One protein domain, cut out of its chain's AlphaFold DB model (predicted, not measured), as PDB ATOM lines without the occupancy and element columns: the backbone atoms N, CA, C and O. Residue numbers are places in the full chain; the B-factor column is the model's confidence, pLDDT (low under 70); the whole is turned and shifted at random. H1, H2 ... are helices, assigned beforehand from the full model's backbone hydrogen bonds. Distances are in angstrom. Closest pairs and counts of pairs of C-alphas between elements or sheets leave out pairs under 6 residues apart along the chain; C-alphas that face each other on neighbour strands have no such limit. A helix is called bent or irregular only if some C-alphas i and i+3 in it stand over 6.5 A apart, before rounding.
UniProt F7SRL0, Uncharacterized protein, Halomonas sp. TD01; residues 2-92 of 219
ATOM      1  N   GLY A   2     -15.322  62.685 106.130       71.81
ATOM      2  CA  GLY A   2     -16.325  61.784 105.517       71.81
ATOM      3  C   GLY A   2     -15.766  60.837 104.441       71.81
ATOM      4  O   GLY A   2     -16.101  59.658 104.431       71.81
ATOM      5  N   ASN A   3     -14.842  61.329 103.609       80.31
ATOM      6  CA  ASN A   3     -14.270  60.563 102.494       80.31
ATOM      7  C   ASN A   3     -13.402  59.373 102.960       80.31
ATOM      8  O   ASN A   3     -13.520  58.267 102.453       80.31
ATOM      9  N   GLU A   4     -12.606  59.556 104.018       88.81
ATOM     10  CA  GLU A   4     -11.738  58.499 104.570       88.81
ATOM     11  C   GLU A   4     -12.499  57.327 105.201       88.81
ATOM     12  O   GLU A   4     -11.993  56.206 105.240       88.81
ATOM     13  N   ARG A   5     -13.699  57.570 105.744       89.75
ATOM     14  CA  ARG A   5     -14.542  56.497 106.295       89.75
ATOM     15  C   ARG A   5     -15.190  55.679 105.180       89.75
ATOM     16  O   ARG A   5     -15.269  54.462 105.310       89.75
ATOM     17  N   ALA A   6     -15.613  56.336 104.097       90.94
ATOM     18  CA  ALA A   6     -16.169  55.671 102.922       90.94
ATOM     19  C   ALA A   6     -15.117  54.796 102.218       90.94
ATOM     20  O   ALA A   6     -15.389  53.631 101.932       90.94
ATOM     21  N   GLU A   7     -13.896  55.309 102.041       92.62
ATOM     22  CA  GLU A   7     -12.777  54.541 101.478       92.62
ATOM     23  C   GLU A   7     -12.433  53.311 102.328       92.62
ATOM     24  O   GLU A   7     -12.329  52.202 101.806       92.62
ATOM     25  N   ARG A   8     -12.359  53.457 103.658       93.25
ATOM     26  CA  ARG A   8     -12.135  52.310 104.554       93.25
ATOM     27  C   ARG A   8     -13.250  51.266 104.478       93.25
ATOM     28  O   ARG A   8     -12.963  50.072 104.497       93.25
ATOM     29  N   ALA A   9     -14.509  51.694 104.371       93.75
ATOM     30  CA  ALA A   9     -15.637  50.777 104.221       93.75
ATOM     31  C   ALA A   9     -15.582  50.012 102.887       93.75
ATOM     32  O   ALA A   9     -15.819  48.804 102.861       93.75
ATOM     33  N   LYS A  10     -15.212  50.690 101.791       93.88
ATOM     34  CA  LYS A  10     -15.003  50.058 100.481       93.88
ATOM     35  C   LYS A  10     -13.855  49.049 100.523       93.88
ATOM     36  O   LYS A  10     -14.033  47.915 100.089       93.88
ATOM     37  N   GLN A  11     -12.711  49.419 101.097       95.19
ATOM     38  CA  GLN A  11     -11.560  48.520 101.241       95.19
ATOM     39  C   GLN A  11     -11.895  47.274 102.070       95.19
ATOM     40  O   GLN A  11     -11.527  46.169 101.682       95.19
ATOM     41  N   ALA A  12     -12.643  47.423 103.167       95.62
ATOM     42  CA  ALA A  12     -13.090  46.286 103.971       95.62
ATOM     43  C   ALA A  12     -14.021  45.342 103.187       95.62
ATOM     44  O   ALA A  12     -13.923  44.122 103.321       95.62
ATOM     45  N   ARG A  13     -14.902  45.892 102.339       95.00
ATOM     46  CA  ARG A  13     -15.774  45.101 101.462       95.00
ATOM     47  C   ARG A  13     -14.971  44.330 100.413       95.00
ATOM     48  O   ARG A  13     -15.179  43.130 100.274       95.00
ATOM     49  N   ILE A  14     -14.017  44.990  99.756       96.50
ATOM     50  CA  ILE A  14     -13.094  44.364  98.794       96.50
ATOM     51  C   ILE A  14     -12.304  43.230  99.457       96.50
ATOM     52  O   ILE A  14     -12.234  42.135  98.909       96.50
ATOM     53  N   ALA A  15     -11.763  43.449 100.659       97.38
ATOM     54  CA  ALA A  15     -11.024  42.419 101.387       97.38
ATOM     55  C   ALA A  15     -11.889  41.183 101.682       97.38
ATOM     56  O   ALA A  15     -11.439  40.057 101.494       97.38
ATOM     57  N   LYS A  16     -13.153  41.383 102.076       96.88
ATOM     58  CA  LYS A  16     -14.096  40.279 102.300       96.88
ATOM     59  C   LYS A  16     -14.421  39.518 101.011       96.88
ATOM     60  O   LYS A  16     -14.560  38.302 101.054       96.88
ATOM     61  N   LEU A  17     -14.546  40.217  99.882       96.81
ATOM     62  CA  LEU A  17     -14.767  39.572  98.585       96.81
ATOM     63  C   LEU A  17     -13.545  38.757  98.147       96.81
ATOM     64  O   LEU A  17     -13.714  37.634  97.692       96.81
ATOM     65  N   ARG A  18     -12.326  39.263  98.352       97.06
ATOM     66  CA  ARG A  18     -11.092  38.508  98.071       97.06
ATOM     67  C   ARG A  18     -10.948  37.265  98.941       97.06
ATOM     68  O   ARG A  18     -10.571  36.213  98.443       97.06
ATOM     69  N   GLU A  19     -11.306  37.361 100.218       97.56
ATOM     70  CA  GLU A  19     -11.343  36.185 101.091       97.56
ATOM     71  C   GLU A  19     -12.353  35.148 100.588       97.56
ATOM     72  O   GLU A  19     -12.085  33.950 100.582       97.56
ATOM     73  N   ARG A  20     -13.499  35.613 100.090       97.12
ATOM     74  CA  ARG A  20     -14.500  34.744  99.476       97.12
ATOM     75  C   ARG A  20     -13.974  34.069  98.204       97.12
ATOM     76  O   ARG A  20     -14.194  32.876  98.061       97.12
ATOM     77  N   ILE A  21     -13.215  34.768  97.350       97.50
ATOM     78  CA  ILE A  21     -12.518  34.160  96.195       97.50
ATOM     79  C   ILE A  21     -11.579  33.037  96.664       97.50
ATOM     80  O   ILE A  21     -11.580  31.952  96.089       97.50
ATOM     81  N   ASN A  22     -10.810  33.252  97.735       96.69
ATOM     82  CA  ASN A  22      -9.925  32.214  98.281       96.69
ATOM     83  C   ASN A  22     -10.690  30.966  98.734       96.69
ATOM     84  O   ASN A  22     -10.301  29.846  98.408       96.69
ATOM     85  N   VAL A  23     -11.790  31.155  99.458       96.50
ATOM     86  CA  VAL A  23     -12.567  30.041 100.014       96.50
ATOM     87  C   VAL A  23     -13.415  29.341  98.954       96.50
ATOM     88  O   VAL A  23     -13.510  28.118  98.975       96.50
ATOM     89  N   GLU A  24     -14.045  30.081  98.044       96.12
ATOM     90  CA  GLU A  24     -15.019  29.531  97.092       96.12
ATOM     91  C   GLU A  24     -14.414  29.151  95.743       96.12
ATOM     92  O   GLU A  24     -14.996  28.322  95.062       96.12
ATOM     93  N   ILE A  25     -13.284  29.735  95.335       97.44
ATOM     94  CA  ILE A  25     -12.675  29.454  94.027       97.44
ATOM     95  C   ILE A  25     -11.358  28.701  94.210       97.44
ATOM     96  O   ILE A  25     -11.206  27.600  93.690       97.44
ATOM     97  N   TRP A  26     -10.415  29.233  94.992       97.69
ATOM     98  CA  TRP A  26      -9.085  28.617  95.106       97.69
ATOM     99  C   TRP A  26      -9.070  27.271  95.848       97.69
ATOM    100  O   TRP A  26      -8.251  26.415  95.517       97.69
ATOM    101  N   SER A  27      -9.995  27.035  96.783       97.38
ATOM    102  CA  SER A  27     -10.103  25.762  97.525       97.38
ATOM    103  C   SER A  27     -10.379  24.535  96.639       97.38
ATOM    104  O   SER A  27     -10.095  23.397  97.029       97.38
ATOM    105  N   PHE A  28     -10.878  24.744  95.417       97.38
ATOM    106  CA  PHE A  28     -11.046  23.677  94.435       97.38
ATOM    107  C   PHE A  28      -9.711  23.031  94.053       97.38
ATOM    108  O   PHE A  28      -9.679  21.831  93.796       97.38
ATOM    109  N   LEU A  29      -8.596  23.771  94.080       97.06
ATOM    110  CA  LEU A  29      -7.278  23.192  93.793       97.06
ATOM    111  C   LEU A  29      -6.832  22.189  94.854       97.06
ATOM    112  O   LEU A  29      -6.230  21.178  94.504       97.06
ATOM    113  N   ASP A  30      -7.153  22.437  96.123       96.81
ATOM    114  CA  ASP A  30      -6.865  21.490  97.201       96.81
ATOM    115  C   ASP A  30      -7.732  20.235  97.061       96.81
ATOM    116  O   ASP A  30      -7.254  19.117  97.250       96.81
ATOM    117  N   THR A  31      -8.994  20.417  96.660       96.38
ATOM    118  CA  THR A  31      -9.933  19.312  96.407       96.38
ATOM    119  C   THR A  31      -9.513  18.465  95.205       96.38
ATOM    120  O   THR A  31      -9.720  17.256  95.209       96.38
ATOM    121  N   ALA A  32      -8.888  19.073  94.192       96.12
ATOM    122  CA  ALA A  32      -8.419  18.376  92.998       96.12
ATOM    123  C   ALA A  32      -7.281  17.379  93.284       96.12
ATOM    124  O   ALA A  32      -7.039  16.457  92.501       96.12
ATOM    125  N   VAL A  33      -6.556  17.542  94.395       94.88
ATOM    126  CA  VAL A  33      -5.399  16.701  94.711       94.88
ATOM    127  C   VAL A  33      -5.828  15.255  94.963       94.88
ATOM    128  O   VAL A  33      -6.487  14.939  95.948       94.88
ATOM    129  N   GLY A  34      -5.355  14.350  94.103       92.56
ATOM    130  CA  GLY A  34      -5.535  12.907  94.271       92.56
ATOM    131  C   GLY A  34      -6.858  12.355  93.743       92.56
ATOM    132  O   GLY A  34      -7.100  11.162  93.916       92.56
ATOM    133  N   LEU A  35      -7.681  13.183  93.092       96.75
ATOM    134  CA  LEU A  35      -8.832  12.701  92.334       96.75
ATOM    135  C   LEU A  35      -8.383  11.929  91.086       96.75
ATOM    136  O   LEU A  35      -7.308  12.175  90.532       96.75
ATOM    137  N   ASP A  36      -9.217  10.981  90.671       96.44
ATOM    138  CA  ASP A  36      -9.085  10.281  89.398       96.44
ATOM    139  C   ASP A  36      -9.615  11.142  88.238       96.44
ATOM    140  O   ASP A  36     -10.093  12.266  88.431       96.44
ATOM    141  N   SER A  37      -9.505  10.635  87.008       96.69
ATOM    142  CA  SER A  37      -9.958  11.364  85.817       96.69
ATOM    143  C   SER A  37     -11.438  11.771  85.894       96.69
ATOM    144  O   SER A  37     -11.780  12.913  85.583       96.69
ATOM    145  N   SER A  38     -12.306  10.881  86.387       97.25
ATOM    146  CA  SER A  38     -13.739  11.156  86.559       97.25
ATOM    147  C   SER A  38     -13.998  12.239  87.606       97.25
ATOM    148  O   SER A  38     -14.737  13.182  87.337       97.25
ATOM    149  N   GLY A  39     -13.374  12.141  88.782       97.62
ATOM    150  CA  GLY A  39     -13.545  13.126  89.847       97.62
ATOM    151  C   GLY A  39     -13.045  14.513  89.443       97.62
ATOM    152  O   GLY A  39     -13.656  15.517  89.802       97.62
ATOM    153  N   LEU A  40     -11.969  14.589  88.653       97.69
ATOM    154  CA  LEU A  40     -11.474  15.854  88.106       97.69
ATOM    155  C   LEU A  40     -12.427  16.461  87.067       97.69
ATOM    156  O   LEU A  40     -12.547  17.684  87.011       97.69
ATOM    157  N   ALA A  41     -13.117  15.639  86.273       97.62
ATOM    158  CA  ALA A  41     -14.143  16.110  85.343       97.62
ATOM    159  C   ALA A  41     -15.352  16.700  86.091       97.62
ATOM    160  O   ALA A  41     -15.761  17.826  85.804       97.62
ATOM    161  N   ASP A  42     -15.850  16.000  87.113       98.00
ATOM    162  CA  ASP A  42     -16.949  16.490  87.955       98.00
ATOM    163  C   ASP A  42     -16.569  17.800  88.667       98.00
ATOM    164  O   ASP A  42     -17.362  18.743  88.760       98.00
ATOM    165  N   LEU A  43     -15.323  17.887  89.146       97.75
ATOM    166  CA  LEU A  43     -14.802  19.081  89.799       97.75
ATOM    167  C   LEU A  43     -14.677  20.259  88.826       97.75
ATOM    168  O   LEU A  43     -15.005  21.389  89.186       97.75
ATOM    169  N   HIS A  44     -14.230  20.008  87.595       98.06
ATOM    170  CA  HIS A  44     -14.177  21.020  86.545       98.06
ATOM    171  C   HIS A  44     -15.569  21.614  86.285       98.06
ATOM    172  O   HIS A  44     -15.724  22.837  86.287       98.06
ATOM    173  N   ASP A  45     -16.592  20.771  86.138       98.00
ATOM    174  CA  ASP A  45     -17.971  21.220  85.911       98.00
ATOM    175  C   ASP A  45     -18.521  22.030  87.094       98.00
ATOM    176  O   ASP A  45     -19.179  23.059  86.900       98.00
ATOM    177  N   ALA A  46     -18.185  21.633  88.325       97.69
ATOM    178  CA  ALA A  46     -18.524  22.400  89.519       97.69
ATOM    179  C   ALA A  46     -17.893  23.804  89.510       97.69
ATOM    180  O   ALA A  46     -18.569  24.777  89.850       97.69
ATOM    181  N   VAL A  47     -16.636  23.941  89.068       97.50
ATOM    182  CA  VAL A  47     -15.976  25.251  88.937       97.50
ATOM    183  C   VAL A  47     -16.611  26.082  87.822       97.50
ATOM    184  O   VAL A  47     -16.834  27.281  88.004       97.50
ATOM    185  N   VAL A  48     -16.963  25.476  86.682       97.56
ATOM    186  CA  VAL A  48     -17.673  26.168  85.589       97.56
ATOM    187  C   VAL A  48     -18.990  26.770  86.085       97.56
ATOM    188  O   VAL A  48     -19.324  27.893  85.700       97.56
ATOM    189  N   ALA A  49     -19.695  26.076  86.980       97.44
ATOM    190  CA  ALA A  49     -20.969  26.519  87.540       97.44
ATOM    191  C   ALA A  49     -20.861  27.670  88.563       97.44
ATOM    192  O   ALA A  49     -21.893  28.222  88.947       97.44
ATOM    193  N   ILE A  50     -19.656  28.061  89.002       95.44
ATOM    194  CA  ILE A  50     -19.481  29.176  89.946       95.44
ATOM    195  C   ILE A  50     -19.945  30.485  89.303       95.44
ATOM    196  O   ILE A  50     -19.420  30.903  88.265       95.44
ATOM    197  N   ASP A  51     -20.889  31.150  89.963       94.94
ATOM    198  CA  ASP A  51     -21.359  32.483  89.606       94.94
ATOM    199  C   ASP A  51     -20.428  33.566  90.178       94.94
ATOM    200  O   ASP A  51     -20.227  33.670  91.394       94.94
ATOM    201  N   VAL A  52     -19.859  34.378  89.285       94.50
ATOM    202  CA  VAL A  52     -18.939  35.477  89.615       94.50
ATOM    203  C   VAL A  52     -19.638  36.843  89.678       94.50
ATOM    204  O   VAL A  52     -19.032  37.818  90.127       94.50
ATOM    205  N   ASP A  53     -20.928  36.929  89.335       90.88
ATOM    206  CA  ASP A  53     -21.677  38.193  89.325       90.88
ATOM    207  C   ASP A  53     -21.797  38.800  90.733       90.88
ATOM    208  O   ASP A  53     -21.834  40.019  90.913       90.88
ATOM    209  N   GLY A  54     -21.758  37.961  91.774       90.81
ATOM    210  CA  GLY A  54     -21.773  38.382  93.178       90.81
ATOM    211  C   GLY A  54     -20.512  39.115  93.665       90.81
ATOM    212  O   GLY A  54     -20.479  39.548  94.822       90.81
ATOM    213  N   TYR A  55     -19.481  39.263  92.825       93.69
ATOM    214  CA  TYR A  55     -18.177  39.840  93.169       93.69
ATOM    215  C   TYR A  55     -17.998  41.291  92.690       93.69
ATOM    216  O   TYR A  55     -16.878  41.710  92.457       93.69
ATOM    217  N   PHE A  56     -19.069  42.086  92.605       89.19
ATOM    218  CA  PHE A  56     -19.153  43.439  92.007       89.19
ATOM    219  C   PHE A  56     -17.934  44.399  92.085       89.19
ATOM    220  O   PHE A  56     -17.742  45.181  91.159       89.19
ATOM    221  N   ASP A  57     -17.132  44.420  93.163       92.25
ATOM    222  CA  ASP A  57     -15.932  45.286  93.252       92.25
ATOM    223  C   ASP A  57     -14.628  44.616  92.769       92.25
ATOM    224  O   ASP A  57     -13.607  45.289  92.640       92.25
ATOM    225  N   VAL A  58     -14.648  43.300  92.562       95.00
ATOM    226  CA  VAL A  58     -13.507  42.437  92.218       95.00
ATOM    227  C   VAL A  58     -13.889  41.367  91.181       95.00
ATOM    228  O   VAL A  58     -13.267  40.312  91.134       95.00
ATOM    229  N   THR A  59     -14.900  41.613  90.338       95.88
ATOM    230  CA  THR A  59     -15.401  40.630  89.357       95.88
ATOM    231  C   THR A  59     -14.293  40.125  88.438       95.88
ATOM    232  O   THR A  59     -14.163  38.921  88.274       95.88
ATOM    233  N   ALA A  60     -13.432  41.016  87.934       96.50
ATOM    234  CA  ALA A  60     -12.291  40.616  87.111       96.50
ATOM    235  C   ALA A  60     -11.318  39.691  87.868       96.50
ATOM    236  O   ALA A  60     -10.881  38.685  87.328       96.50
ATOM    237  N   GLU A  61     -11.035  39.973  89.149       96.81
ATOM    238  CA  GLU A  61     -10.181  39.098  89.971       96.81
ATOM    239  C   GLU A  61     -10.835  37.724  90.201       96.81
ATOM    240  O   GLU A  61     -10.142  36.711  90.256       96.81
ATOM    241  N   ALA A  62     -12.166  37.677  90.336       97.50
ATOM    242  CA  ALA A  62     -12.916  36.431  90.489       97.50
ATOM    243  C   ALA A  62     -12.954  35.616  89.184       97.50
ATOM    244  O   ALA A  62     -12.793  34.396  89.224       97.50
ATOM    245  N   GLU A  63     -13.125  36.273  88.036       97.75
ATOM    246  CA  GLU A  63     -13.046  35.656  86.707       97.75
ATOM    247  C   GLU A  63     -11.650  35.091  86.433       97.75
ATOM    248  O   GLU A  63     -11.535  33.934  86.027       97.75
ATOM    249  N   ASP A  64     -10.599  35.859  86.729       98.12
ATOM    250  CA  ASP A  64      -9.208  35.422  86.586       98.12
ATOM    251  C   ASP A  64      -8.908  34.218  87.490       98.12
ATOM    252  O   ASP A  64      -8.329  33.225  87.042       98.12
ATOM    253  N   ALA A  65      -9.348  34.261  88.754       98.00
ATOM    254  CA  ALA A  65      -9.195  33.140  89.679       98.00
ATOM    255  C   ALA A  65      -9.924  31.888  89.169       98.00
ATOM    256  O   ALA A  65      -9.353  30.798  89.164       98.00
ATOM    257  N   LYS A  66     -11.166  32.034  88.692       98.06
ATOM    258  CA  LYS A  66     -11.943  30.928  88.117       98.06
ATOM    259  C   LYS A  66     -11.240  30.338  86.894       98.06
ATOM    260  O   LYS A  66     -11.135  29.117  86.785       98.06
ATOM    261  N   ALA A  67     -10.741  31.181  85.994       98.31
ATOM    262  CA  ALA A  67     -10.039  30.746  84.793       98.31
ATOM    263  C   ALA A  67      -8.757  29.964  85.125       98.31
ATOM    264  O   ALA A  67      -8.511  28.910  84.535       98.31
ATOM    265  N   GLU A  68      -7.970  30.434  86.096       98.44
ATOM    266  CA  GLU A  68      -6.740  29.751  86.506       98.44
ATOM    267  C   GLU A  68      -7.034  28.398  87.171       98.44
ATOM    268  O   GLU A  68      -6.373  27.402  86.870       98.44
ATOM    269  N   VAL A  69      -8.074  28.322  88.008       98.38
ATOM    270  CA  VAL A  69      -8.517  27.055  88.608       98.38
ATOM    271  C   VAL A  69      -8.971  26.062  87.538       98.38
ATOM    272  O   VAL A  69      -8.516  24.917  87.543       98.38
ATOM    273  N   LEU A  70      -9.799  26.486  86.576       98.38
ATOM    274  CA  LEU A  70     -10.251  25.628  85.471       98.38
ATOM    275  C   LEU A  70      -9.083  25.092  84.645       98.38
ATOM    276  O   LEU A  70      -9.027  23.897  84.337       98.38
ATOM    277  N   LYS A  71      -8.133  25.968  84.310       98.44
ATOM    278  CA  LYS A  71      -6.927  25.593  83.574       98.44
ATOM    279  C   LYS A  71      -6.138  24.536  84.340       98.44
ATOM    280  O   LYS A  71      -5.760  23.518  83.763       98.44
ATOM    281  N   ARG A  72      -5.929  24.740  85.642       98.12
ATOM    282  CA  ARG A  72      -5.147  23.820  86.466       98.12
ATOM    283  C   ARG A  72      -5.819  22.458  86.638       98.12
ATOM    284  O   ARG A  72      -5.137  21.441  86.521       98.12
ATOM    285  N   ILE A  73      -7.133  22.433  86.857       98.19
ATOM    286  CA  ILE A  73      -7.903  21.183  86.930       98.19
ATOM    287  C   ILE A  73      -7.850  20.445  85.587       98.19
ATOM    288  O   ILE A  73      -7.617  19.240  85.561       98.19
ATOM    289  N   SER A  74      -7.974  21.158  84.463       96.94
ATOM    290  CA  SER A  74      -7.870  20.557  83.125       96.94
ATOM    291  C   SER A  74      -6.490  19.939  82.870       96.94
ATOM    292  O   SER A  74      -6.391  18.831  82.346       96.94
ATOM    293  N   GLU A  75      -5.415  20.623  83.275       97.88
ATOM    294  CA  GLU A  75      -4.050  20.086  83.200       97.88
ATOM    295  C   GLU A  75      -3.903  18.802  84.031       97.88
ATOM    296  O   GLU A  75      -3.351  17.811  83.547       97.88
ATOM    297  N   GLN A  76      -4.412  18.798  85.268       97.19
ATOM    298  CA  GLN A  76      -4.380  17.622  86.142       97.19
ATOM    299  C   GLN A  76      -5.211  16.467  85.580       97.19
ATOM    300  O   GLN A  76      -4.772  15.317  85.645       97.19
ATOM    301  N   HIS A  77      -6.373  16.754  84.992       97.88
ATOM    302  CA  HIS A  77      -7.214  15.746  84.358       97.88
ATOM    303  C   HIS A  77      -6.472  15.087  83.193       97.88
ATOM    304  O   HIS A  77      -6.365  13.862  83.157       97.88
ATOM    305  N   GLY A  78      -5.858  15.877  82.306       95.88
ATOM    306  CA  GLY A  78      -5.062  15.344  81.199       95.88
ATOM    307  C   GLY A  78      -3.905  14.456  81.670       95.88
ATOM    308  O   GLY A  78      -3.701  13.366  81.141       95.88
ATOM    309  N   GLN A  79      -3.180  14.875  82.711       96.00
ATOM    310  CA  GLN A  79      -2.091  14.075  83.290       96.00
ATOM    311  C   GLN A  79      -2.586  12.762  83.908       96.00
ATOM    312  O   GLN A  79      -1.941  11.723  83.758       96.00
ATOM    313  N   THR A  80      -3.721  12.803  84.604       96.88
ATOM    314  CA  THR A  80      -4.305  11.631  85.269       96.88
ATOM    315  C   THR A  80      -4.823  10.627  84.247       96.88
ATOM    316  O   THR A  80      -4.515   9.442  84.351       96.88
ATOM    317  N   LEU A  81      -5.493  11.104  83.199       95.81
ATOM    318  CA  LEU A  81      -5.990  10.277  82.103       95.81
ATOM    319  C   LEU A  81      -4.846   9.579  81.353       95.81
ATOM    320  O   LEU A  81      -4.912   8.381  81.080       95.81
ATOM    321  N   GLU A  82      -3.754  10.293  81.074       95.25
ATOM    322  CA  GLU A  82      -2.563   9.698  80.458       95.25
ATOM    323  C   GLU A  82      -1.900   8.653  81.365       95.25
ATOM    324  O   GLU A  82      -1.507   7.579  80.904       95.25
ATOM    325  N   ARG A  83      -1.824   8.913  82.676       95.62
ATOM    326  CA  ARG A  83      -1.304   7.942  83.648       95.62
ATOM    327  C   ARG A  83      -2.160   6.677  83.700       95.62
ATOM    328  O   ARG A  83      -1.607   5.579  83.732       95.62
ATOM    329  N   GLU A  84      -3.481   6.820  83.719       95.75
ATOM    330  CA  GLU A  84      -4.421   5.697  83.700       95.75
ATOM    331  C   GLU A  84      -4.285   4.882  82.410       95.75
ATOM    332  O   GLU A  84      -4.196   3.654  82.471       95.75
ATOM    333  N   ARG A  85      -4.166   5.550  81.253       95.81
ATOM    334  CA  ARG A  85      -3.945   4.885  79.962       95.81
ATOM    335  C   ARG A  85      -2.654   4.070  79.956       95.81
ATOM    336  O   ARG A  85      -2.676   2.898  79.587       95.81
ATOM    337  N   LEU A  86      -1.545   4.668  80.391       96.94
ATOM    338  CA  LEU A  86      -0.248   3.990  80.448       96.94
ATOM    339  C   LEU A  86      -0.263   2.807  81.423       96.94
ATOM    340  O   LEU A  86       0.300   1.758  81.120       96.94
ATOM    341  N   ALA A  87      -0.927   2.945  82.572       96.06
ATOM    342  CA  ALA A  87      -1.072   1.848  83.525       96.06
ATOM    343  C   ALA A  87      -1.901   0.689  82.941       96.06
ATOM    344  O   ALA A  87      -1.540  -0.475  83.119       96.06
ATOM    345  N   ALA A  88      -2.977   0.995  82.210       95.88
ATOM    346  CA  ALA A  88      -3.793  -0.012  81.537       95.88
ATOM    347  C   ALA A  88      -3.013  -0.743  80.432       95.88
ATOM    348  O   ALA A  88      -3.083  -1.968  80.339       95.88
ATOM    349  N   GLU A  89      -2.229  -0.015  79.634       94.69
ATOM    350  CA  GLU A  89      -1.367  -0.598  78.601       94.69
ATOM    351  C   GLU A  89      -0.295  -1.514  79.209       94.69
ATOM    352  O   GLU A  89      -0.127  -2.656  78.780       94.69
ATOM    353  N   GLN A  90       0.386  -1.065  80.266       92.62
ATOM    354  CA  GLN A  90       1.382  -1.880  80.967       92.62
ATOM    355  C   GLN A  90       0.775  -3.162  81.540       92.62
ATOM    356  O   GLN A  90       1.362  -4.234  81.390       92.62
ATOM    357  N   ALA A  91      -0.420  -3.078  82.129       96.31
ATOM    358  CA  ALA A  91      -1.121  -4.247  82.645       96.31
ATOM    359  C   ALA A  91      -1.456  -5.265  81.537       96.31
ATOM    360  O   ALA A  91      -1.343  -6.471  81.763       96.31
ATOM    361  N   GLN A  92      -1.816  -4.804  80.333       94.75
ATOM    362  CA  GLN A  92      -2.041  -5.684  79.180       94.75
ATOM    363  C   GLN A  92      -0.747  -6.367  78.734       94.75
ATOM    364  O   GLN A  92      -0.710  -7.588  78.594       94.75
TER     365      GLN A  92
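What this domain is: This is residues 2 to 92 of the 219 residues of an uncharacterized protein of Halomonas sp. TD01 (UniProt F7SRL0). The long helix H3 and the nearly as long H1 run the same way but are shifted along one axis, with the last part of H1 beside the first part of H3; the short helix H2 runs opposite to both, packing on the last part of H1, residues 25 to 32, and on residues 66 to 81 of H3. The result is a thin rod, a three-helix up-and-down bundle in its body, with residues 2 to 9 of H1 sticking out at one end and residues 85 to 92 of H3 at the other. The printed part has 91 residues with three named helices, in the order H1, H2, H3, and no named strand; the class is all helix. It is only just loose, close to extended, with a radius of gyration of the C-alphas of 18.2 A, and it spans 74 by 18 by 14 A.

How they stand to each other: H3, residues 59 to 92, is the longest helix. H2, residues 37 to 48, touches residues 66 to 81 of H3 alone, and the closest C-alphas are those of Ser 37 and His 77, 5.4 A apart. The two are a hairpin, at a shallow tilt of 12 degrees, opposite ways. H1, residues 2 to 32, touches H3 with its residues 21 to 32 alone, and H3 touches H1 with its residues 62 to 76 alone; the closest C-alphas are those of Ile 25 and Lys 66, 6.1 A apart. Their tilt is shallow, 8 degrees, the same way. H1 also touches H2, with its residues 25 to 32 alone, and the closest C-alphas are those of Ala 32 and Leu 40, 6.3 A apart. H1 and H2 are a hairpin too, at a shallow tilt of 20 degrees, opposite ways. The three helices are a bundle, up and down, each running against the one before it, and the packing is mostly aligned, with shallow tilts. In H2 and H3 every O i to N i+4 pair is within hydrogen-bond range; in H1 it is 23 of 27.

Where its parts are: H3 measures 49.3 A from C-alpha 59 at (-15.401, 40.630, 89.357) to C-alpha 92 at (-2.041, -5.684, 79.180). H1 measures 45.9 A and begins with C-alpha 2 at (-16.325, 61.784, 105.517). It is neither bent nor irregular, but only just: C-alphas 24 and 27 are 6.2 A apart. H2 measures 16.7 A from Ser 37 to Val 48.

The domain as a whole: The two C-alphas farthest apart are those of Gly 2 and Gln 92, 73.8 A. Without the stretches that stand free, 75 residues span 49 by 17 by 14 A. The link from H1 to H2 has 4 residues and is tight; the link from H2 to H3 has 10 and is short. The printed part has no cut. Its mean pLDDT is 95.6, and no printed residue is under 70.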